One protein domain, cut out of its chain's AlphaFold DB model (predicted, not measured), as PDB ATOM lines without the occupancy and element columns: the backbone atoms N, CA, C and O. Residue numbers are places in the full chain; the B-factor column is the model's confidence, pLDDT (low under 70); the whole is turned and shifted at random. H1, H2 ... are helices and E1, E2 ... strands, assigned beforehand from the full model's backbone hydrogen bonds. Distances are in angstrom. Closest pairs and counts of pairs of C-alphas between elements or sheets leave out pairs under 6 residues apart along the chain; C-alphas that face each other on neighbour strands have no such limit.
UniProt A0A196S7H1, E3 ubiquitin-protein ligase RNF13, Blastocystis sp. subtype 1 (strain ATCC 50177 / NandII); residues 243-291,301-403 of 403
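AT A GLANCE: This is residues 243 to 291 and 301 to 403 of the 403 residues of the protein "E3 ubiquitin-protein ligase RNF13" of Blastocystis sp. subtype 1 (strain ATCC 50177 / NandII) (UniProt A0A196S7H1). A small head, the sheet E1 E2 E3 with short helix H2, sits at one end of two long helices, H1 and H3, which run side by side in opposite ways and make a rod. The printed part, 152 residues, is mostly helix, with H1 E1 E2 E3 H2 H3 along the chain and an antiparallel sheet. It is extended, radius of gyration of the C-alphas 27.6 A, spanning 103 by 29 by 20 A.

HOW THE PARTS SIT: Inner strand E2, residues 314 to 317, neighbours E1, residues 285 to 287 (N 286 to O 315, 2.9 A), and E3, residues 323 to 325 (N 316 to O 324, 2.8 A), both pairs within hydrogen-bond range; E2 and E3 form a hairpin. H2, residues 326 to 335, is on the sheet and stands up from it at 55 degrees. H1, residues 243 to 282, touches H2 with residues 273 to 280 alone; the closest C-alphas, Lys 277 and Leu 334, are 6.5 A apart. H3, residues 352 to 401, touches H1 at a shallow tilt of 11 degrees, opposite ways; closest C-alphas Ile 253 and Leu 379, 7.7 A. Every O i to N i+4 pair is within range in H1, 4 of 6 in H2, 44 of 46 in H3.

IN THESE COORDINATES: H1, 58.5 A long, begins at C-alpha 243 (117.282, 162.809, 95.904); H3, 70.7 A, ends at C-alpha 401 (101.084, 153.033, 99.518).

THE WHOLE: Residues 292 to 300 are cut out, with C-alphas 291 and 301 14.0 A apart. The H2 to H3 link is long. pLDDT is under 70 for 31 residues, among them 348 to 358 and 390 to 403.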
ATOM      1  N   TYR A 243     116.149 162.725  96.830       74.25
ATOM      2  CA  TYR A 243     117.282 162.809  95.904       74.25
ATOM      3  C   TYR A 243     118.336 163.816  96.376       74.25
ATOM      4  O   TYR A 243     119.531 163.540  96.276       74.25
ATOM      5  N   ILE A 244     117.917 164.943  96.963       78.00
ATOM      6  CA  ILE A 244     118.845 165.903  97.578       78.00
ATOM      7  C   ILE A 244     119.601 165.254  98.744       78.00
ATOM      8  O   ILE A 244     120.824 165.367  98.816       78.00
ATOM      9  N   ILE A 245     118.905 164.552  99.643       83.00
ATOM     10  CA  ILE A 245     119.535 163.868 100.785       83.00
ATOM     11  C   ILE A 245     120.544 162.822 100.299       83.00
ATOM     12  O   ILE A 245     121.667 162.766 100.803       83.00
ATOM     13  N   LEU A 246     120.179 162.034  99.284       79.38
ATOM     14  CA  LEU A 246     121.061 161.053  98.659       79.38
ATOM     15  C   LEU A 246     122.310 161.717  98.058       79.38
ATOM     16  O   LEU A 246     123.427 161.256  98.292       79.38
ATOM     17  N   MET A 247     122.139 162.829  97.336       79.12
ATOM     18  CA  MET A 247     123.246 163.589  96.754       79.12
ATOM     19  C   MET A 247     124.202 164.109  97.837       79.12
ATOM     20  O   MET A 247     125.417 163.946  97.721       79.12
ATOM     21  N   LEU A 248     123.669 164.684  98.921       85.00
ATOM     22  CA  LEU A 248     124.472 165.167 100.048       85.00
ATOM     23  C   LEU A 248     125.230 164.030 100.749       85.00
ATOM     24  O   LEU A 248     126.389 164.209 101.126       85.00
ATOM     25  N   PHE A 249     124.617 162.852 100.885       83.56
ATOM     26  CA  PHE A 249     125.258 161.673 101.469       83.56
ATOM     27  C   PHE A 249     126.418 161.147 100.606       83.56
ATOM     28  O   PHE A 249     127.499 160.865 101.128       83.56
ATOM     29  N   ILE A 250     126.234 161.078  99.282       79.06
ATOM     30  CA  ILE A 250     127.292 160.690  98.335       79.06
ATOM     31  C   ILE A 250     128.453 161.687  98.392       79.06
ATOM     32  O   ILE A 250     129.614 161.277  98.454       79.06
ATOM     33  N   LEU A 251     128.153 162.990  98.431       81.25
ATOM     34  CA  LEU A 251     129.174 164.019  98.602       81.25
ATOM     35  C   LEU A 251     129.933 163.805  99.916       81.25
ATOM     36  O   LEU A 251     131.159 163.737  99.893       81.25
ATOM     37  N   PHE A 252     129.247 163.618 101.045       86.50
ATOM     38  CA  PHE A 252     129.902 163.365 102.331       86.50
ATOM     39  C   PHE A 252     130.865 162.166 102.281       86.50
ATOM     40  O   PHE A 252     131.997 162.269 102.756       86.50
ATOM     41  N   ILE A 253     130.461 161.062 101.648       82.56
ATOM     42  CA  ILE A 253     131.322 159.889 101.439       82.56
ATOM     43  C   ILE A 253     132.543 160.232 100.584       82.56
ATOM     44  O   ILE A 253     133.664 159.872 100.945       82.56
ATOM     45  N   MET A 254     132.348 160.927  99.463       80.50
ATOM     46  CA  MET A 254     133.426 161.277  98.539       80.50
ATOM     47  C   MET A 254     134.453 162.201  99.207       80.50
ATOM     48  O   MET A 254     135.656 161.936  99.171       80.50
ATOM     49  N   TRP A 255     133.981 163.255  99.874       82.50
ATOM     50  CA  TRP A 255     134.827 164.190 100.616       82.50
ATOM     51  C   TRP A 255     135.510 163.511 101.810       82.50
ATOM     52  O   TRP A 255     136.692 163.750 102.054       82.50
ATOM     53  N   GLY A 256     134.813 162.610 102.510       85.06
ATOM     54  CA  GLY A 256     135.382 161.785 103.575       85.06
ATOM     55  C   GLY A 256     136.482 160.847 103.074       85.06
ATOM     56  O   GLY A 256     137.540 160.756 103.696       85.06
ATOM     57  N   GLY A 257     136.280 160.208 101.918       82.25
ATOM     58  CA  GLY A 257     137.267 159.349 101.263       82.25
ATOM     59  C   GLY A 257     138.524 160.115 100.843       82.25
ATOM     60  O   GLY A 257     139.634 159.710 101.188       82.25
ATOM     61  N   LEU A 258     138.361 161.269 100.188       80.00
ATOM     62  CA  LEU A 258     139.474 162.157  99.828       80.00
ATOM     63  C   LEU A 258     140.223 162.666 101.070       80.00
ATOM     64  O   LEU A 258     141.455 162.677 101.095       80.00
ATOM     65  N   GLY A 259     139.491 163.031 102.127       85.31
ATOM     66  CA  GLY A 259     140.064 163.431 103.411       85.31
ATOM     67  C   GLY A 259     140.867 162.309 104.072       85.31
ATOM     68  O   GLY A 259     141.985 162.542 104.537       85.31
ATOM     69  N   ALA A 260     140.347 161.080 104.056       83.38
ATOM     70  CA  ALA A 260     141.038 159.903 104.569       83.38
ATOM     71  C   ALA A 260     142.314 159.601 103.769       83.38
ATOM     72  O   ALA A 260     143.370 159.404 104.369       83.38
ATOM     73  N   MET A 261     142.266 159.644 102.434       80.50
ATOM     74  CA  MET A 261     143.451 159.473 101.582       80.50
ATOM     75  C   MET A 261     144.516 160.537 101.860       80.50
ATOM     76  O   MET A 261     145.695 160.214 102.038       80.50
ATOM     77  N   TYR A 262     144.111 161.805 101.953       83.88
ATOM     78  CA  TYR A 262     145.018 162.896 102.293       83.88
ATOM     79  C   TYR A 262     145.650 162.691 103.676       83.88
ATOM     80  O   TYR A 262     146.868 162.821 103.829       83.88
ATOM     81  N   TYR A 263     144.851 162.307 104.677       83.81
ATOM     82  CA  TYR A 263     145.338 162.025 106.025       83.81
ATOM     83  C   TYR A 263     146.316 160.846 106.052       83.81
ATOM     84  O   TYR A 263     147.376 160.951 106.666       83.81
ATOM     85  N   LEU A 264     146.017 159.750 105.350       81.50
ATOM     86  CA  LEU A 264     146.901 158.586 105.244       81.50
ATOM     87  C   LEU A 264     148.219 158.940 104.545       81.50
ATOM     88  O   LEU A 264     149.290 158.572 105.028       81.50
ATOM     89  N   SER A 265     148.173 159.731 103.471       79.94
ATOM     90  CA  SER A 265     149.371 160.247 102.799       79.94
ATOM     91  C   SER A 265     150.216 161.116 103.742       79.94
ATOM     92  O   SER A 265     151.428 160.908 103.895       79.94
ATOM     93  N   ARG A 266     149.575 162.029 104.479       83.44
ATOM     94  CA  ARG A 266     150.219 162.862 105.505       83.44
ATOM     95  C   ARG A 266     150.818 162.018 106.636       83.44
ATOM     96  O   ARG A 266     151.937 162.279 107.074       83.44
ATOM     97  N   LEU A 267     150.116 160.983 107.084       81.12
ATOM     98  CA  LEU A 267     150.594 160.056 108.104       81.12
ATOM     99  C   LEU A 267     151.803 159.264 107.596       81.12
ATOM    100  O   LEU A 267     152.795 159.146 108.310       81.12
ATOM    101  N   SER A 268     151.780 158.794 106.346       77.44
ATOM    102  CA  SER A 268     152.903 158.074 105.738       77.44
ATOM    103  C   SER A 268     154.173 158.934 105.693       77.44
ATOM    104  O   SER A 268     155.253 158.485 106.089       77.44
ATOM    105  N   THR A 269     154.048 160.204 105.292       79.12
ATOM    106  CA  THR A 269     155.171 161.151 105.227       79.12
ATOM    107  C   THR A 269     155.676 161.503 106.623       79.12
ATOM    108  O   THR A 269     156.888 161.560 106.849       79.12
ATOM    109  N   PHE A 270     154.772 161.650 107.594       80.50
ATOM    110  CA  PHE A 270     155.123 161.852 108.994       80.50
ATOM    111  C   PHE A 270     155.878 160.654 109.588       80.50
ATOM    112  O   PHE A 270     156.924 160.837 110.212       80.50
ATOM    113  N   LEU A 271     155.409 159.425 109.348       78.12
ATOM    114  CA  LEU A 271     156.070 158.195 109.794       78.12
ATOM    115  C   LEU A 271     157.451 158.025 109.142       78.12
ATOM    116  O   LEU A 271     158.412 157.666 109.826       78.12
ATOM    117  N   LYS A 272     157.594 158.336 107.844       74.12
ATOM    118  CA  LYS A 272     158.902 158.399 107.159       74.12
ATOM    119  C   LYS A 272     159.837 159.412 107.838       74.12
ATOM    120  O   LYS A 272     160.969 159.067 108.177       74.12
ATOM    121  N   LYS A 273     159.355 160.624 108.142       76.19
ATOM    122  CA  LYS A 273     160.144 161.676 108.812       76.19
ATOM    123  C   LYS A 273     160.544 161.311 110.249       76.19
ATOM    124  O   LYS A 273     161.695 161.523 110.631       76.19
ATOM    125  N   ARG A 274     159.625 160.751 111.048       78.19
ATOM    126  CA  ARG A 274     159.889 160.331 112.437       78.19
ATOM    127  C   ARG A 274     160.949 159.232 112.496       78.19
ATOM    128  O   ARG A 274     161.881 159.348 113.288       78.19
ATOM    129  N   ARG A 275     160.853 158.222 111.625       71.00
ATOM    130  CA  ARG A 275     161.843 157.134 111.539       71.00
ATOM    131  C   ARG A 275     163.225 157.655 111.179       71.00
ATOM    132  O   ARG A 275     164.192 157.356 111.871       71.00
ATOM    133  N   ARG A 276     163.311 158.529 110.174       72.19
ATOM    134  CA  ARG A 276     164.571 159.172 109.789       72.19
ATOM    135  C   ARG A 276     165.242 159.902 110.954       72.19
ATOM    136  O   ARG A 276     166.451 159.795 111.131       72.19
ATOM    137  N   LYS A 277     164.452 160.598 111.780       79.12
ATOM    138  CA  LYS A 277     164.948 161.273 112.988       79.12
ATOM    139  C   LYS A 277     165.526 160.297 114.011       79.12
ATOM    140  O   LYS A 277     166.578 160.569 114.580       79.12
ATOM    141  N   GLN A 278     164.866 159.158 114.203       77.62
ATOM    142  CA  GLN A 278     165.326 158.099 115.100       77.62
ATOM    143  C   GLN A 278     166.677 157.518 114.649       77.62
ATOM    144  O   GLN A 278     167.571 157.348 115.473       77.62
ATOM    145  N   PHE A 279     166.865 157.310 113.344       72.88
ATOM    146  CA  PHE A 279     168.119 156.791 112.787       72.88
ATOM    147  C   PHE A 279     169.286 157.778 112.854       72.88
ATOM    148  O   PHE A 279     170.389 157.389 113.229       72.88
ATOM    149  N   VAL A 280     169.064 159.061 112.546       77.50
ATOM    150  CA  VAL A 280     170.117 160.091 112.664       77.50
ATOM    151  C   VAL A 280     170.643 160.178 114.103       77.50
ATOM    152  O   VAL A 280     171.845 160.351 114.321       77.50
ATOM    153  N   HIS A 281     169.767 159.976 115.092       77.50
ATOM    154  CA  HIS A 281     170.149 159.963 116.502       77.50
ATOM    155  C   HIS A 281     170.990 158.734 116.901       77.50
ATOM    156  O   HIS A 281     171.803 158.832 117.813       77.50
ATOM    157  N   GLN A 282     170.868 157.605 116.193       75.75
ATOM    158  CA  GLN A 282     171.666 156.394 116.443       75.75
ATOM    159  C   GLN A 282     173.097 156.457 115.868       75.75
ATOM    160  O   GLN A 282     173.915 155.583 116.159       75.75
ATOM    161  N   ILE A 283     173.436 157.474 115.064       79.69
ATOM    162  CA  ILE A 283     174.803 157.660 114.554       79.69
ATOM    163  C   ILE A 283     175.733 158.002 115.722       79.69
ATOM    164  O   ILE A 283     175.548 159.040 116.364       79.69
ATOM    165  N   LYS A 284     176.752 157.157 115.942       77.94
ATOM    166  CA  LYS A 284     177.755 157.314 117.006       77.94
ATOM    167  C   LYS A 284     178.379 158.713 116.988       77.94
ATOM    168  O   LYS A 284     179.032 159.102 116.018       77.94
ATOM    169  N   THR A 285     178.221 159.417 118.099       85.62
ATOM    170  CA  THR A 285     178.897 160.672 118.420       85.62
ATOM    171  C   THR A 285     180.222 160.410 119.121       85.62
ATOM    172  O   THR A 285     180.388 159.418 119.834       85.62
ATOM    173  N   ARG A 286     181.198 161.285 118.883       84.44
ATOM    174  CA  ARG A 286     182.505 161.276 119.543       84.44
ATOM    175  C   ARG A 286     182.874 162.703 119.927       84.44
ATOM    176  O   ARG A 286     182.485 163.632 119.228       84.44
ATOM    177  N   HIS A 287     183.641 162.850 120.999       86.62
ATOM    178  CA  HIS A 287     184.285 164.120 121.317       86.62
ATOM    179  C   HIS A 287     185.559 164.242 120.478       86.62
ATOM    180  O   HIS A 287     186.306 163.265 120.343       86.62
ATOM    181  N   PHE A 288     185.781 165.406 119.875       84.56
ATOM    182  CA  PHE A 288     187.036 165.714 119.212       84.56
ATOM    183  C   PHE A 288     188.123 165.949 120.264       84.56
ATOM    184  O   PHE A 288     187.899 166.630 121.262       84.56
ATOM    185  N   HIS A 289     189.293 165.364 120.039       81.81
ATOM    186  CA  HIS A 289     190.482 165.598 120.845       81.81
ATOM    187  C   HIS A 289     191.583 166.068 119.905       81.81
ATOM    188  O   HIS A 289     191.994 165.327 119.006       81.81
ATOM    189  N   ALA A 290     192.034 167.301 120.100       74.50
ATOM    190  CA  ALA A 290     193.130 167.890 119.369       74.50
ATOM    191  C   ALA A 290     194.419 167.144 119.726       74.50
ATOM    192  O   ALA A 290     194.803 166.986 120.890       74.50
ATOM    193  N   LYS A 291     195.109 166.654 118.699       68.00
ATOM    194  CA  LYS A 291     196.422 166.042 118.873       68.00
ATOM    195  C   LYS A 291     197.419 167.158 119.196       68.00
ATOM    196  O   LYS A 291     197.567 168.093 118.419       68.00
ATOM    197  N   THR A 301     188.705 170.577 109.540       87.75
ATOM    198  CA  THR A 301     187.568 171.512 109.497       87.75
ATOM    199  C   THR A 301     186.271 170.809 109.121       87.75
ATOM    200  O   THR A 301     186.257 169.897 108.287       87.75
ATOM    201  N   CYS A 302     185.144 171.269 109.656       90.38
ATOM    202  CA  CYS A 302     183.830 170.816 109.221       90.38
ATOM    203  C   CYS A 302     183.461 171.440 107.871       90.38
ATOM    204  O   CYS A 302     183.307 172.648 107.763       90.38
ATOM    205  N   SER A 303     183.196 170.630 106.845       89.38
ATOM    206  CA  SER A 303     182.898 171.144 105.497       89.38
ATOM    207  C   SER A 303     181.505 171.785 105.329       89.38
ATOM    208  O   SER A 303     181.130 172.133 104.214       89.38
ATOM    209  N   ILE A 304     180.698 171.865 106.397       89.56
ATOM    210  CA  ILE A 304     179.364 172.492 106.376       89.56
ATOM    211  C   ILE A 304     179.446 173.939 106.871       89.56
ATOM    212  O   ILE A 304     178.926 174.829 106.207       89.56
ATOM    213  N   CYS A 305     180.084 174.175 108.021       91.81
ATOM    214  CA  CYS A 305     180.287 175.523 108.563       91.81
ATOM    215  C   CYS A 305     181.654 176.124 108.208       91.81
ATOM    216  O   CYS A 305     181.859 177.309 108.436       91.81
ATOM    217  N   LEU A 306     182.566 175.321 107.651       90.31
ATOM    218  CA  LEU A 306     183.949 175.681 107.320       90.31
ATOM    219  C   LEU A 306     184.806 176.080 108.538       90.31
ATOM    220  O   LEU A 306     185.898 176.611 108.365       90.31
ATOM    221  N   CYS A 307     184.350 175.784 109.761       89.19
ATOM    222  CA  CYS A 307     185.102 176.025 110.993       89.19
ATOM    223  C   CYS A 307     186.004 174.825 111.357       89.19
ATOM    224  O   CYS A 307     185.599 173.678 111.110       89.19
ATOM    225  N   PRO A 308     187.190 175.056 111.954       88.19
ATOM    226  CA  PRO A 308     188.009 174.006 112.568       88.19
ATOM    227  C   PRO A 308     187.285 173.355 113.752       88.19
ATOM    228  O   PRO A 308     186.446 173.994 114.380       88.19
ATOM    229  N   PHE A 309     187.601 172.090 114.041       88.19
ATOM    230  CA  PHE A 309     187.085 171.398 115.227       88.19
ATOM    231  C   PHE A 309     187.834 171.837 116.494       88.19
ATOM    232  O   PHE A 309     189.067 171.814 116.527       88.19
ATOM    233  N   GLU A 310     187.101 172.155 117.558       85.44
ATOM    234  CA  GLU A 310     187.653 172.532 118.862       85.44
ATOM    235  C   GLU A 310     187.700 171.353 119.856       85.44
ATOM    236  O   GLU A 310     186.995 170.344 119.742       85.44
ATOM    237  N   GLU A 311     188.573 171.460 120.861       85.56
ATOM    238  CA  GLU A 311     188.754 170.437 121.897       85.56
ATOM    239  C   GLU A 311     187.431 170.151 122.630       85.56
ATOM    240  O   GLU A 311     186.778 171.061 123.136       85.56
ATOM    241  N   LYS A 312     187.070 168.867 122.748       82.19
ATOM    242  CA  LYS A 312     185.810 168.364 123.331       82.19
ATOM    243  C   LYS A 312     184.539 168.713 122.550       82.19
ATOM    244  O   LYS A 312     183.449 168.456 123.059       82.19
ATOM    245  N   GLU A 313     184.625 169.203 121.318       88.19
ATOM    246  CA  GLU A 313     183.422 169.366 120.504       88.19
ATOM    247  C   GLU A 313     182.800 168.029 120.101       88.19
ATOM    248  O   GLU A 313     183.476 167.023 119.865       88.19
ATOM    249  N   MET A 314     181.474 168.028 119.985       89.25
ATOM    250  CA  MET A 314     180.712 166.853 119.587       89.25
ATOM    251  C   MET A 314     180.708 166.710 118.067       89.25
ATOM    252  O   MET A 314     180.029 167.446 117.343       89.25
ATOM    253  N   ILE A 315     181.393 165.682 117.577       91.00
ATOM    254  CA  ILE A 315     181.500 165.363 116.154       91.00
ATOM    255  C   ILE A 315     180.865 164.007 115.829       91.00
ATOM    256  O   ILE A 315     180.876 163.060 116.622       91.00
ATOM    257  N   LYS A 316     180.320 163.889 114.619       89.31
ATOM    258  CA  LYS A 316     179.854 162.621 114.043       89.31
ATOM    259  C   LYS A 316     180.777 162.213 112.908       89.31
ATOM    260  O   LYS A 316     181.056 162.997 112.002       89.31
ATOM    261  N   LYS A 317     181.202 160.950 112.939       88.19
ATOM    262  CA  LYS A 317     181.889 160.298 111.821       88.19
ATOM    263  C   LYS A 317     180.873 159.481 111.029       88.19
ATOM    264  O   LYS A 317     180.273 158.556 111.574       88.19
ATOM    265  N   LEU A 318     180.691 159.801 109.752       86.44
ATOM    266  CA  LEU A 318     179.857 158.998 108.854       86.44
ATOM    267  C   LEU A 318     180.599 157.722 108.426       86.44
ATOM    268  O   LEU A 318     181.830 157.682 108.435       86.44
ATOM    269  N   ARG A 319     179.871 156.685 107.983       79.00
ATOM    270  CA  ARG A 319     180.473 155.410 107.522       79.00
ATOM    271  C   ARG A 319     181.492 155.599 106.396       79.00
ATOM    272  O   ARG A 319     182.508 154.921 106.359       79.00
ATOM    273  N   CYS A 320     181.258 156.579 105.522       85.19
ATOM    274  CA  CYS A 320     182.179 156.936 104.443       85.19
ATOM    275  C   CYS A 320     183.517 157.542 104.910       85.19
ATOM    276  O   CYS A 320     184.373 157.791 104.066       85.19
ATOM    277  N   GLY A 321     183.686 157.801 106.212       84.56
ATOM    278  CA  GLY A 321     184.926 158.283 106.818       84.56
ATOM    279  C   GLY A 321     184.957 159.777 107.149       84.56
ATOM    280  O   GLY A 321     185.803 160.178 107.939       84.56
ATOM    281  N   HIS A 322     184.033 160.579 106.610       89.19
ATOM    282  CA  HIS A 322     184.001 162.035 106.800       89.19
ATOM    283  C   HIS A 322     183.462 162.454 108.179       89.19
ATOM    284  O   HIS A 322     182.560 161.806 108.725       89.19
ATOM    285  N   TYR A 323     183.996 163.561 108.703       89.88
ATOM    286  CA  TYR A 323     183.694 164.122 110.023       89.88
ATOM    287  C   TYR A 323     182.955 165.455 109.913       89.88
ATOM    288  O   TYR A 323     183.262 166.274 109.049       89.88
ATOM    289  N   PHE A 324     181.997 165.681 110.810       92.31
ATOM    290  CA  PHE A 324     181.205 166.909 110.870       92.31
ATOM    291  C   PHE A 324     180.780 167.207 112.311       92.31
ATOM    292  O   PHE A 324     180.602 166.270 113.093       92.31
ATOM    293  N   HIS A 325     180.530 168.477 112.646       92.56
ATOM    294  CA  HIS A 325     179.856 168.826 113.901       92.56
ATOM    295  C   HIS A 325     178.466 168.193 113.944       92.56
ATOM    296  O   HIS A 325     177.764 168.182 112.926       92.56
ATOM    297  N   CYS A 326     178.041 167.719 115.118       89.62
ATOM    298  CA  CYS A 326     176.689 167.178 115.308       89.62
ATOM    299  C   CYS A 326     175.617 168.186 114.876       89.62
ATOM    300  O   CYS A 326     174.702 167.842 114.130       89.62
ATOM    301  N   GLU A 327     175.794 169.447 115.272       89.94
ATOM    302  CA  GLU A 327     174.875 170.549 114.973       89.94
ATOM    303  C   GLU A 327     174.788 170.872 113.479       89.94
ATOM    304  O   GLU A 327     173.746 171.304 112.994       89.94
ATOM    305  N   CYS A 328     175.863 170.617 112.729       89.81
ATOM    306  CA  CYS A 328     175.908 170.864 111.292       89.81
ATOM    307  C   CYS A 328     175.305 169.703 110.489       89.81
ATOM    308  O   CYS A 328     174.545 169.916 109.543       89.81
ATOM    309  N   ILE A 329     175.640 168.460 110.847       90.00
ATOM    310  CA  ILE A 329     175.277 167.288 110.043       90.00
ATOM    311  C   ILE A 329     173.876 166.757 110.339       90.00
ATOM    312  O   ILE A 329     173.221 166.251 109.430       90.00
ATOM    313  N   ASP A 330     173.369 166.897 111.566       88.19
ATOM    314  CA  ASP A 330     172.036 166.398 111.908       88.19
ATOM    315  C   ASP A 330     170.930 167.113 111.100       88.19
ATOM    316  O   ASP A 330     170.119 166.425 110.470       88.19
ATOM    317  N   PRO A 331     170.897 168.460 110.984       87.50
ATOM    318  CA  PRO A 331     169.937 169.145 110.119       87.50
ATOM    319  C   PRO A 331     170.081 168.756 108.647       87.50
ATOM    320  O   PRO A 331     169.070 168.616 107.954       87.50
ATOM    321  N   TRP A 332     171.317 168.550 108.180       86.88
ATOM    322  CA  TRP A 332     171.600 168.135 106.808       86.88
ATOM    323  C   TRP A 332     170.982 166.767 106.501       86.88
ATOM    324  O   TRP A 332     170.225 166.632 105.540       86.88
ATOM    325  N   LEU A 333     171.227 165.768 107.352       83.19
ATOM    326  CA  LEU A 333     170.713 164.407 107.173       83.19
ATOM    327  C   LEU A 333     169.189 164.315 107.346       83.19
ATOM    328  O   LEU A 333     168.548 163.450 106.745       83.19
ATOM    329  N   LEU A 334     168.594 165.205 108.146       81.94
ATOM    330  CA  LEU A 334     167.147 165.262 108.359       81.94
ATOM    331  C   LEU A 334     166.402 165.954 107.209       81.94
ATOM    332  O   LEU A 334     165.326 165.480 106.830       81.94
ATOM    333  N   LYS A 335     166.946 167.056 106.668       76.81
ATOM    334  CA  LYS A 335     166.303 167.870 105.617       76.81
ATOM    335  C   LYS A 335     166.607 167.385 104.195       76.81
ATOM    336  O   LYS A 335     165.690 167.345 103.382       76.81
ATOM    337  N   ASN A 336     167.843 166.983 103.897       72.56
ATOM    338  CA  ASN A 336     168.265 166.571 102.548       72.56
ATOM    339  C   ASN A 336     168.153 165.055 102.364       72.56
ATOM    340  O   ASN A 336     167.600 164.378 103.218       72.56
ATOM    341  N   LYS A 337     168.644 164.469 101.264       65.50
ATOM    342  CA  LYS A 337     168.808 163.002 101.143       65.50
ATOM    343  C   LYS A 337     169.807 162.527 102.222       65.50
ATOM    344  O   LYS A 337     170.685 163.295 102.596       65.50
ATOM    345  N   ALA A 338     169.644 161.320 102.778       76.50
ATOM    346  CA  ALA A 338     170.424 160.821 103.924       76.50
ATOM    347  C   ALA A 338     171.826 160.394 103.453       76.50
ATOM    348  O   ALA A 338     172.200 159.225 103.477       76.50
ATOM    349  N   VAL A 339     172.564 161.361 102.920       83.06
ATOM    350  CA  VAL A 339     173.800 161.183 102.170       83.06
ATOM    351  C   VAL A 339     174.856 162.144 102.688       83.06
ATOM    352  O   VAL A 339     174.553 163.242 103.163       83.06
ATOM    353  N   CYS A 340     176.111 161.732 102.577       86.00
ATOM    354  CA  CYS A 340     177.250 162.556 102.948       86.00
ATOM    355  C   CYS A 340     177.334 163.825 102.067       86.00
ATOM    356  O   CYS A 340     177.325 163.686 100.841       86.00
ATOM    357  N   PRO A 341     177.490 165.037 102.644       87.69
ATOM    358  CA  PRO A 341     177.711 166.269 101.876       87.69
ATOM    359  C   PRO A 341     178.943 166.208 100.961       87.69
ATOM    360  O   PRO A 341     178.931 166.776  99.875       87.69
ATOM    361  N   MET A 342     179.983 165.487 101.390       86.62
ATOM    362  CA  MET A 342     181.276 165.433 100.701       86.62
ATOM    363  C   MET A 342     181.283 164.449  99.531       86.62
ATOM    364  O   MET A 342     181.753 164.766  98.447       86.62
ATOM    365  N   CYS A 343     180.764 163.236  99.738       85.75
ATOM    366  CA  CYS A 343     180.920 162.146  98.768       85.75
ATOM    367  C   CYS A 343     179.605 161.551  98.265       85.75
ATOM    368  O   CYS A 343     179.638 160.581  97.515       85.75
ATOM    369  N   ARG A 344     178.454 162.078  98.709       82.69
ATOM    370  CA  ARG A 344     177.093 161.634  98.348       82.69
ATOM    371  C   ARG A 344     176.778 160.155  98.602       82.69
ATOM    372  O   ARG A 344     175.662 159.726  98.320       82.69
ATOM    373  N   ARG A 345     177.702 159.391  99.193       80.56
ATOM    374  CA  ARG A 345     177.434 158.042  99.696       80.56
ATOM    375  C   ARG A 345     176.375 158.120 100.789       80.56
ATOM    376  O   ARG A 345     176.427 159.020 101.637       80.56
ATOM    377  N   GLY A 346     175.422 157.191 100.748       74.25
ATOM    378  CA  GLY A 346     174.443 157.017 101.811       74.25
ATOM    379  C   GLY A 346     175.141 156.846 103.157       74.25
ATOM    380  O   GLY A 346     176.265 156.353 103.243       74.25
ATOM    381  N   ILE A 347     174.482 157.260 104.233       75.50
ATOM    382  CA  ILE A 347     174.973 157.001 105.597       75.50
ATOM    383  C   ILE A 347     174.852 155.518 106.006       75.50
ATOM    384  O   ILE A 347     175.161 155.159 107.146       75.50
ATOM    385  N   PHE A 348     174.433 154.665 105.072       68.12
ATOM    386  CA  PHE A 348     174.133 153.257 105.243       68.12
ATOM    387  C   PHE A 348     174.892 152.390 104.224       68.12
ATOM    388  O   PHE A 348     175.301 152.910 103.187       68.12
ATOM    389  N   ASP A 349     175.083 151.096 104.508       65.50
ATOM    390  CA  ASP A 349     175.611 150.157 103.507       65.50
ATOM    391  C   ASP A 349     174.579 149.970 102.390       65.50
ATOM    392  O   ASP A 349     173.391 149.787 102.663       65.50
ATOM    393  N   ASN A 350     175.038 150.077 101.139       59.91
ATOM    394  CA  ASN A 350     174.181 150.161  99.953       59.91
ATOM    395  C   ASN A 350     173.256 148.948  99.760       59.91
ATOM    396  O   ASN A 350     172.260 149.093  99.065       59.91
ATOM    397  N   ASP A 351     173.530 147.799 100.375       59.06
ATOM    398  CA  ASP A 351     172.744 146.585 100.135       59.06
ATOM    399  C   ASP A 351     171.771 146.290 101.283       59.06
ATOM    400  O   ASP A 351     170.569 146.190 101.057       59.06
ATOM    401  N   GLU A 352     172.232 146.258 102.539       60.97
ATOM    402  CA  GLU A 352     171.353 145.965 103.685       60.97
ATOM    403  C   GLU A 352     170.330 147.070 103.954       60.97
ATOM    404  O   GLU A 352     169.204 146.791 104.360       60.97
ATOM    405  N   TRP A 353     170.692 148.337 103.751       59.84
ATOM    406  CA  TRP A 353     169.803 149.440 104.110       59.84
ATOM    407  C   TRP A 353     168.821 149.799 103.012       59.84
ATOM    408  O   TRP A 353     167.677 150.114 103.324       59.84
ATOM    409  N   ASN A 354     169.234 149.701 101.746       60.25
ATOM    410  CA  ASN A 354     168.283 149.769 100.643       60.25
ATOM    411  C   ASN A 354     167.316 148.582 100.733       60.25
ATOM    412  O   ASN A 354     166.117 148.797 100.615       60.25
ATOM    413  N   ALA A 355     167.788 147.378 101.087       64.94
ATOM    414  CA  ALA A 355     166.911 146.236 101.337       64.94
ATOM    415  C   ALA A 355     165.956 146.458 102.526       64.94
ATOM    416  O   ALA A 355     164.762 146.206 102.388       64.94
ATOM    417  N   LEU A 356     166.431 146.977 103.667       66.62
ATOM    418  CA  LEU A 356     165.594 147.275 104.841       66.62
ATOM    419  C   LEU A 356     164.601 148.415 104.583       66.62
ATOM    420  O   LEU A 356     163.448 148.336 105.008       66.62
ATOM    421  N   GLU A 357     165.022 149.484 103.908       69.62
ATOM    422  CA  GLU A 357     164.156 150.607 103.552       69.62
ATOM    423  C   GLU A 357     163.124 150.187 102.501       69.62
ATOM    424  O   GLU A 357     161.947 150.516 102.650       69.62
ATOM    425  N   GLU A 358     163.513 149.413 101.488       69.81
ATOM    426  CA  GLU A 358     162.586 148.834 100.518       69.81
ATOM    427  C   GLU A 358     161.615 147.859 101.175       69.81
ATOM    428  O   GLU A 358     160.417 147.963 100.942       69.81
ATOM    429  N   GLU A 359     162.077 146.949 102.030       75.00
ATOM    430  CA  GLU A 359     161.208 146.000 102.723       75.00
ATOM    431  C   GLU A 359     160.223 146.711 103.653       75.00
ATOM    432  O   GLU A 359     159.032 146.395 103.677       75.00
ATOM    433  N   GLN A 360     160.670 147.739 104.371       71.06
ATOM    434  CA  GLN A 360     159.792 148.533 105.226       71.06
ATOM    435  C   GLN A 360     158.852 149.452 104.437       71.06
ATOM    436  O   GLN A 360     157.730 149.696 104.889       71.06
ATOM    437  N   ASN A 361     159.271 149.962 103.277       74.44
ATOM    438  CA  ASN A 361     158.399 150.714 102.375       74.44
ATOM    439  C   ASN A 361     157.350 149.794 101.742       74.44
ATOM    440  O   ASN A 361     156.175 150.150 101.784       74.44
ATOM    441  N   ARG A 362     157.735 148.588 101.301       78.12
ATOM    442  CA  ARG A 362     156.819 147.528 100.852       78.12
ATOM    443  C   ARG A 362     155.815 147.170 101.942       78.12
ATOM    444  O   ARG A 362     154.625 147.091 101.669       78.12
ATOM    445  N   ASN A 363     156.253 147.019 103.191       80.06
ATOM    446  CA  ASN A 363     155.354 146.726 104.312       80.06
ATOM    447  C   ASN A 363     154.339 147.850 104.568       80.06
ATOM    448  O   ASN A 363     153.170 147.572 104.831       80.06
ATOM    449  N   ILE A 364     154.747 149.118 104.466       76.44
ATOM    450  CA  ILE A 364     153.813 150.248 104.577       76.44
ATOM    451  C   ILE A 364     152.856 150.278 103.402       76.44
ATOM    452  O   ILE A 364     151.665 150.465 103.611       76.44
ATOM    453  N   GLU A 365     153.360 150.094 102.190       79.06
ATOM    454  CA  GLU A 365     152.547 150.068 100.984       79.06
ATOM    455  C   GLU A 365     151.517 148.936 101.051       79.06
ATOM    456  O   GLU A 365     150.341 149.177 100.821       79.06
ATOM    457  N   LEU A 366     151.897 147.748 101.528       82.38
ATOM    458  CA  LEU A 366     150.985 146.631 101.793       82.38
ATOM    459  C   LEU A 366     149.923 146.949 102.855       82.38
ATOM    460  O   LEU A 366     148.784 146.500 102.731       82.38
ATOM    461  N   ILE A 367     150.275 147.680 103.917       80.31
ATOM    462  CA  ILE A 367     149.313 148.112 104.945       80.31
ATOM    463  C   ILE A 367     148.362 149.163 104.369       80.31
ATOM    464  O   ILE A 367     147.154 149.053 104.564       80.31
ATOM    465  N   MET A 368     148.888 150.154 103.649       75.88
ATOM    466  CA  MET A 368     148.094 151.199 103.002       75.88
ATOM    467  C   MET A 368     147.136 150.589 101.981       75.88
ATOM    468  O   MET A 368     145.948 150.869 102.042       75.88
ATOM    469  N   ASN A 369     147.617 149.674 101.142       76.00
ATOM    470  CA  ASN A 369     146.814 149.002 100.128       76.00
ATOM    471  C   ASN A 369     145.741 148.097 100.769       76.00
ATOM    472  O   ASN A 369     144.600 148.064 100.321       76.00
ATOM    473  N   ARG A 370     146.037 147.440 101.904       80.25
ATOM    474  CA  ARG A 370     145.014 146.722 102.696       80.25
ATOM    475  C   ARG A 370     143.946 147.646 103.282       80.25
ATOM    476  O   ARG A 370     142.776 147.268 103.336       80.25
ATOM    477  N   VAL A 371     144.335 148.824 103.769       78.00
ATOM    478  CA  VAL A 371     143.402 149.831 104.299       78.00
ATOM    479  C   VAL A 371     142.545 150.404 103.173       78.00
ATOM    480  O   VAL A 371     141.331 150.509 103.327       78.00
ATOM    481  N   GLU A 372     143.162 150.702 102.035       73.38
ATOM    482  CA  GLU A 372     142.500 151.181 100.829       73.38
ATOM    483  C   GLU A 372     141.488 150.156 100.315       73.38
ATOM    484  O   GLU A 372     140.319 150.496 100.188       73.38
ATOM    485  N   GLN A 373     141.873 148.885 100.153       73.06
ATOM    486  CA  GLN A 373     140.960 147.809  99.749       73.06
ATOM    487  C   GLN A 373     139.778 147.623 100.708       73.06
ATOM    488  O   GLN A 373     138.651 147.387 100.273       73.06
ATOM    489  N   ARG A 374     139.997 147.734 102.025       72.75
ATOM    490  CA  ARG A 374     138.893 147.657 102.996       72.75
ATOM    491  C   ARG A 374     137.962 148.861 102.905       72.75
ATOM    492  O   ARG A 374     136.748 148.683 102.992       72.75
ATOM    493  N   MET A 375     138.506 150.066 102.739       69.25
ATOM    494  CA  MET A 375     137.690 151.271 102.582       69.25
ATOM    495  C   MET A 375     136.909 151.254 101.269       69.25
ATOM    496  O   MET A 375     135.711 151.521 101.291       69.25
ATOM    497  N   THR A 376     137.527 150.884 100.148       68.56
ATOM    498  CA  THR A 376     136.851 150.813  98.845       68.56
ATOM    499  C   THR A 376     135.747 149.762  98.838       68.56
ATOM    500  O   THR A 376     134.641 150.058  98.390       68.56
ATOM    501  N   PHE A 377     135.979 148.582  99.424       66.62
ATOM    502  CA  PHE A 377     134.946 147.554  99.572       66.62
ATOM    503  C   PHE A 377     133.776 148.035 100.444       66.62
ATOM    504  O   PHE A 377     132.614 147.872 100.077       66.62
ATOM    505  N   SER A 378     134.068 148.683 101.577       71.94
ATOM    506  CA  SER A 378     133.033 149.220 102.470       71.94
ATOM    507  C   SER A 378     132.209 150.330 101.812       71.94
ATOM    508  O   SER A 378     130.991 150.354 101.970       71.94
ATOM    509  N   LEU A 379     132.854 151.243 101.080       69.69
ATOM    510  CA  LEU A 379     132.185 152.348 100.397       69.69
ATOM    511  C   LEU A 379     131.378 151.867  99.190       69.69
ATOM    512  O   LEU A 379     130.258 152.331  98.998       69.69
ATOM    513  N   SER A 380     131.895 150.898  98.430       72.38
ATOM    514  CA  SER A 380     131.166 150.275  97.322       72.38
ATOM    515  C   SER A 380     129.906 149.566  97.815       72.38
ATOM    516  O   SER A 380     128.845 149.743  97.230       72.38
ATOM    517  N   ASN A 381     129.988 148.802  98.908       73.69
ATOM    518  CA  ASN A 381     128.823 148.103  99.455       73.69
ATOM    519  C   ASN A 381     127.786 149.073 100.028       73.69
ATOM    520  O   ASN A 381     126.589 148.875  99.830       73.69
ATOM    521  N   LEU A 382     128.235 150.133 100.704       75.81
ATOM    522  CA  LEU A 382     127.358 151.189 101.203       75.81
ATOM    523  C   LEU A 382     126.663 151.919 100.050       75.81
ATOM    524  O   LEU A 382     125.458 152.145 100.114       75.81
ATOM    525  N   PHE A 383     127.397 152.235  98.982       74.44
ATOM    526  CA  PHE A 383     126.840 152.846  97.781       74.44
ATOM    527  C   PHE A 383     125.786 151.946  97.134       74.44
ATOM    528  O   PHE A 383     124.673 152.403  96.901       74.44
ATOM    529  N   THR A 384     126.085 150.662  96.921       74.06
ATOM    530  CA  THR A 384     125.128 149.703  96.349       74.06
ATOM    531  C   THR A 384     123.890 149.541  97.230       74.06
ATOM    532  O   THR A 384     122.774 149.532  96.724       74.06
ATOM    533  N   PHE A 385     124.056 149.459  98.552       76.50
ATOM    534  CA  PHE A 385     122.940 149.336  99.491       76.50
ATOM    535  C   PHE A 385     122.026 150.566  99.459       76.50
ATOM    536  O   PHE A 385     120.808 150.438  99.347       76.50
ATOM    537  N   VAL A 386     122.617 151.761  99.503       74.12
ATOM    538  CA  VAL A 386     121.880 153.024  99.434       74.12
ATOM    539  C   VAL A 386     121.214 153.179  98.064       74.12
ATOM    540  O   VAL A 386     120.027 153.481  97.998       74.12
ATOM    541  N   PHE A 387     121.916 152.881  96.972       71.69
ATOM    542  CA  PHE A 387     121.345 152.878  95.626       71.69
ATOM    543  C   PHE A 387     120.131 151.941  95.532       71.69
ATOM    544  O   PHE A 387     119.074 152.366  95.083       71.69
ATOM    545  N   CYS A 388     120.222 150.707  96.035       72.31
ATOM    546  CA  CYS A 388     119.097 149.770  96.040       72.31
ATOM    547  C   CYS A 388     117.902 150.279  96.864       72.31
ATOM    548  O   CYS A 388     116.762 150.152  96.424       72.31
ATOM    549  N   ILE A 389     118.125 150.891  98.030       73.50
ATOM    550  CA  ILE A 389     117.033 151.442  98.848       73.50
ATOM    551  C   ILE A 389     116.326 152.595  98.131       73.50
ATOM    552  O   ILE A 389     115.098 152.620  98.080       73.50
ATOM    553  N   PHE A 390     117.081 153.537  97.569       67.12
ATOM    554  CA  PHE A 390     116.505 154.749  96.987       67.12
ATOM    555  C   PHE A 390     115.988 154.552  95.557       67.12
ATOM    556  O   PHE A 390     114.997 155.171  95.187       67.12
ATOM    557  N   VAL A 391     116.608 153.679  94.760       64.38
ATOM    558  CA  VAL A 391     116.209 153.431  93.364       64.38
ATOM    559  C   VAL A 391     115.192 152.301  93.248       64.38
ATOM    560  O   VAL A 391     114.311 152.375  92.400       64.38
ATOM    561  N   VAL A 392     115.273 151.268  94.093       65.00
ATOM    562  CA  VAL A 392     114.365 150.106  94.024       65.00
ATOM    563  C   VAL A 392     113.352 150.120  95.165       65.00
ATOM    564  O   VAL A 392     112.162 149.920  94.938       65.00
ATOM    565  N   GLY A 393     113.801 150.381  96.394       63.06
ATOM    566  CA  GLY A 393     112.939 150.359  97.577       63.06
ATOM    567  C   GLY A 393     111.886 151.466  97.578       63.06
ATOM    568  O   GLY A 393     110.722 151.200  97.868       63.06
ATOM    569  N   TYR A 394     112.260 152.694  97.215       66.19
ATOM    570  CA  TYR A 394     111.347 153.834  97.289       66.19
ATOM    571  C   TYR A 394     110.180 153.776  96.281       66.19
ATOM    572  O   TYR A 394     109.032 153.886  96.730       66.19
ATOM    573  N   PRO A 395     110.392 153.496  94.976       60.25
ATOM    574  CA  PRO A 395     109.282 153.299  94.039       60.25
ATOM    575  C   PRO A 395     108.357 152.156  94.464       60.25
ATOM    576  O   PRO A 395     107.143 152.257  94.318       60.25
ATOM    577  N   LEU A 396     108.914 151.098  95.065       55.28
ATOM    578  CA  LEU A 396     108.132 149.983  95.589       55.28
ATOM    579  C   LEU A 396     107.262 150.410  96.780       55.28
ATOM    580  O   LEU A 396     106.091 150.050  96.837       55.28
ATOM    581  N   THR A 397     107.797 151.205  97.713       57.78
ATOM    582  CA  THR A 397     107.007 151.730  98.839       57.78
ATOM    583  C   THR A 397     105.907 152.683  98.386       57.78
ATOM    584  O   THR A 397     104.796 152.594  98.903       57.78
ATOM    585  N   LEU A 398     106.171 153.531  97.386       57.75
ATOM    586  CA  LEU A 398     105.148 154.382  96.778       57.75
ATOM    587  C   LEU A 398     104.067 153.547  96.085       57.75
ATOM    588  O   LEU A 398     102.890 153.795  96.311       57.75
ATOM    589  N   ALA A 399     104.450 152.514  95.329       52.38
ATOM    590  CA  ALA A 399     103.516 151.606  94.662       52.38
ATOM    591  C   ALA A 399     102.677 150.756  95.637       52.38
ATOM    592  O   ALA A 399     101.584 150.313  95.288       52.38
ATOM    593  N   ILE A 400     103.192 150.489  96.843       54.56
ATOM    594  CA  ILE A 400     102.456 149.801  97.915       54.56
ATOM    595  C   ILE A 400     101.492 150.765  98.611       54.56
ATOM    596  O   ILE A 400     100.367 150.374  98.887       54.56
ATOM    597  N   LEU A 401     101.916 152.003  98.883       47.34
ATOM    598  CA  LEU A 401     101.084 153.033  99.518       47.34
ATOM    599  C   LEU A 401     100.011 153.605  98.578       47.34
ATOM    600  O   LEU A 401      99.040 154.182  99.053       47.34
ATOM    601  N   SER A 402     100.191 153.476  97.260       45.84
ATOM    602  CA  SER A 402      99.220 153.891  96.244       45.84
ATOM    603  C   SER A 402      98.161 152.828  95.918       45.84
ATOM    604  O   SER A 402      97.318 153.074  95.056       45.84
ATOM    605  N   ARG A 403      98.241 151.637  96.525       42.62
ATOM    606  CA  ARG A 403      97.188 150.609  96.506       42.62
ATOM    607  C   ARG A 403      96.322 150.750  97.743       42.62
ATOM    608  O   ARG A 403      95.112 150.468  97.610       42.62
TER     609      ARG A 403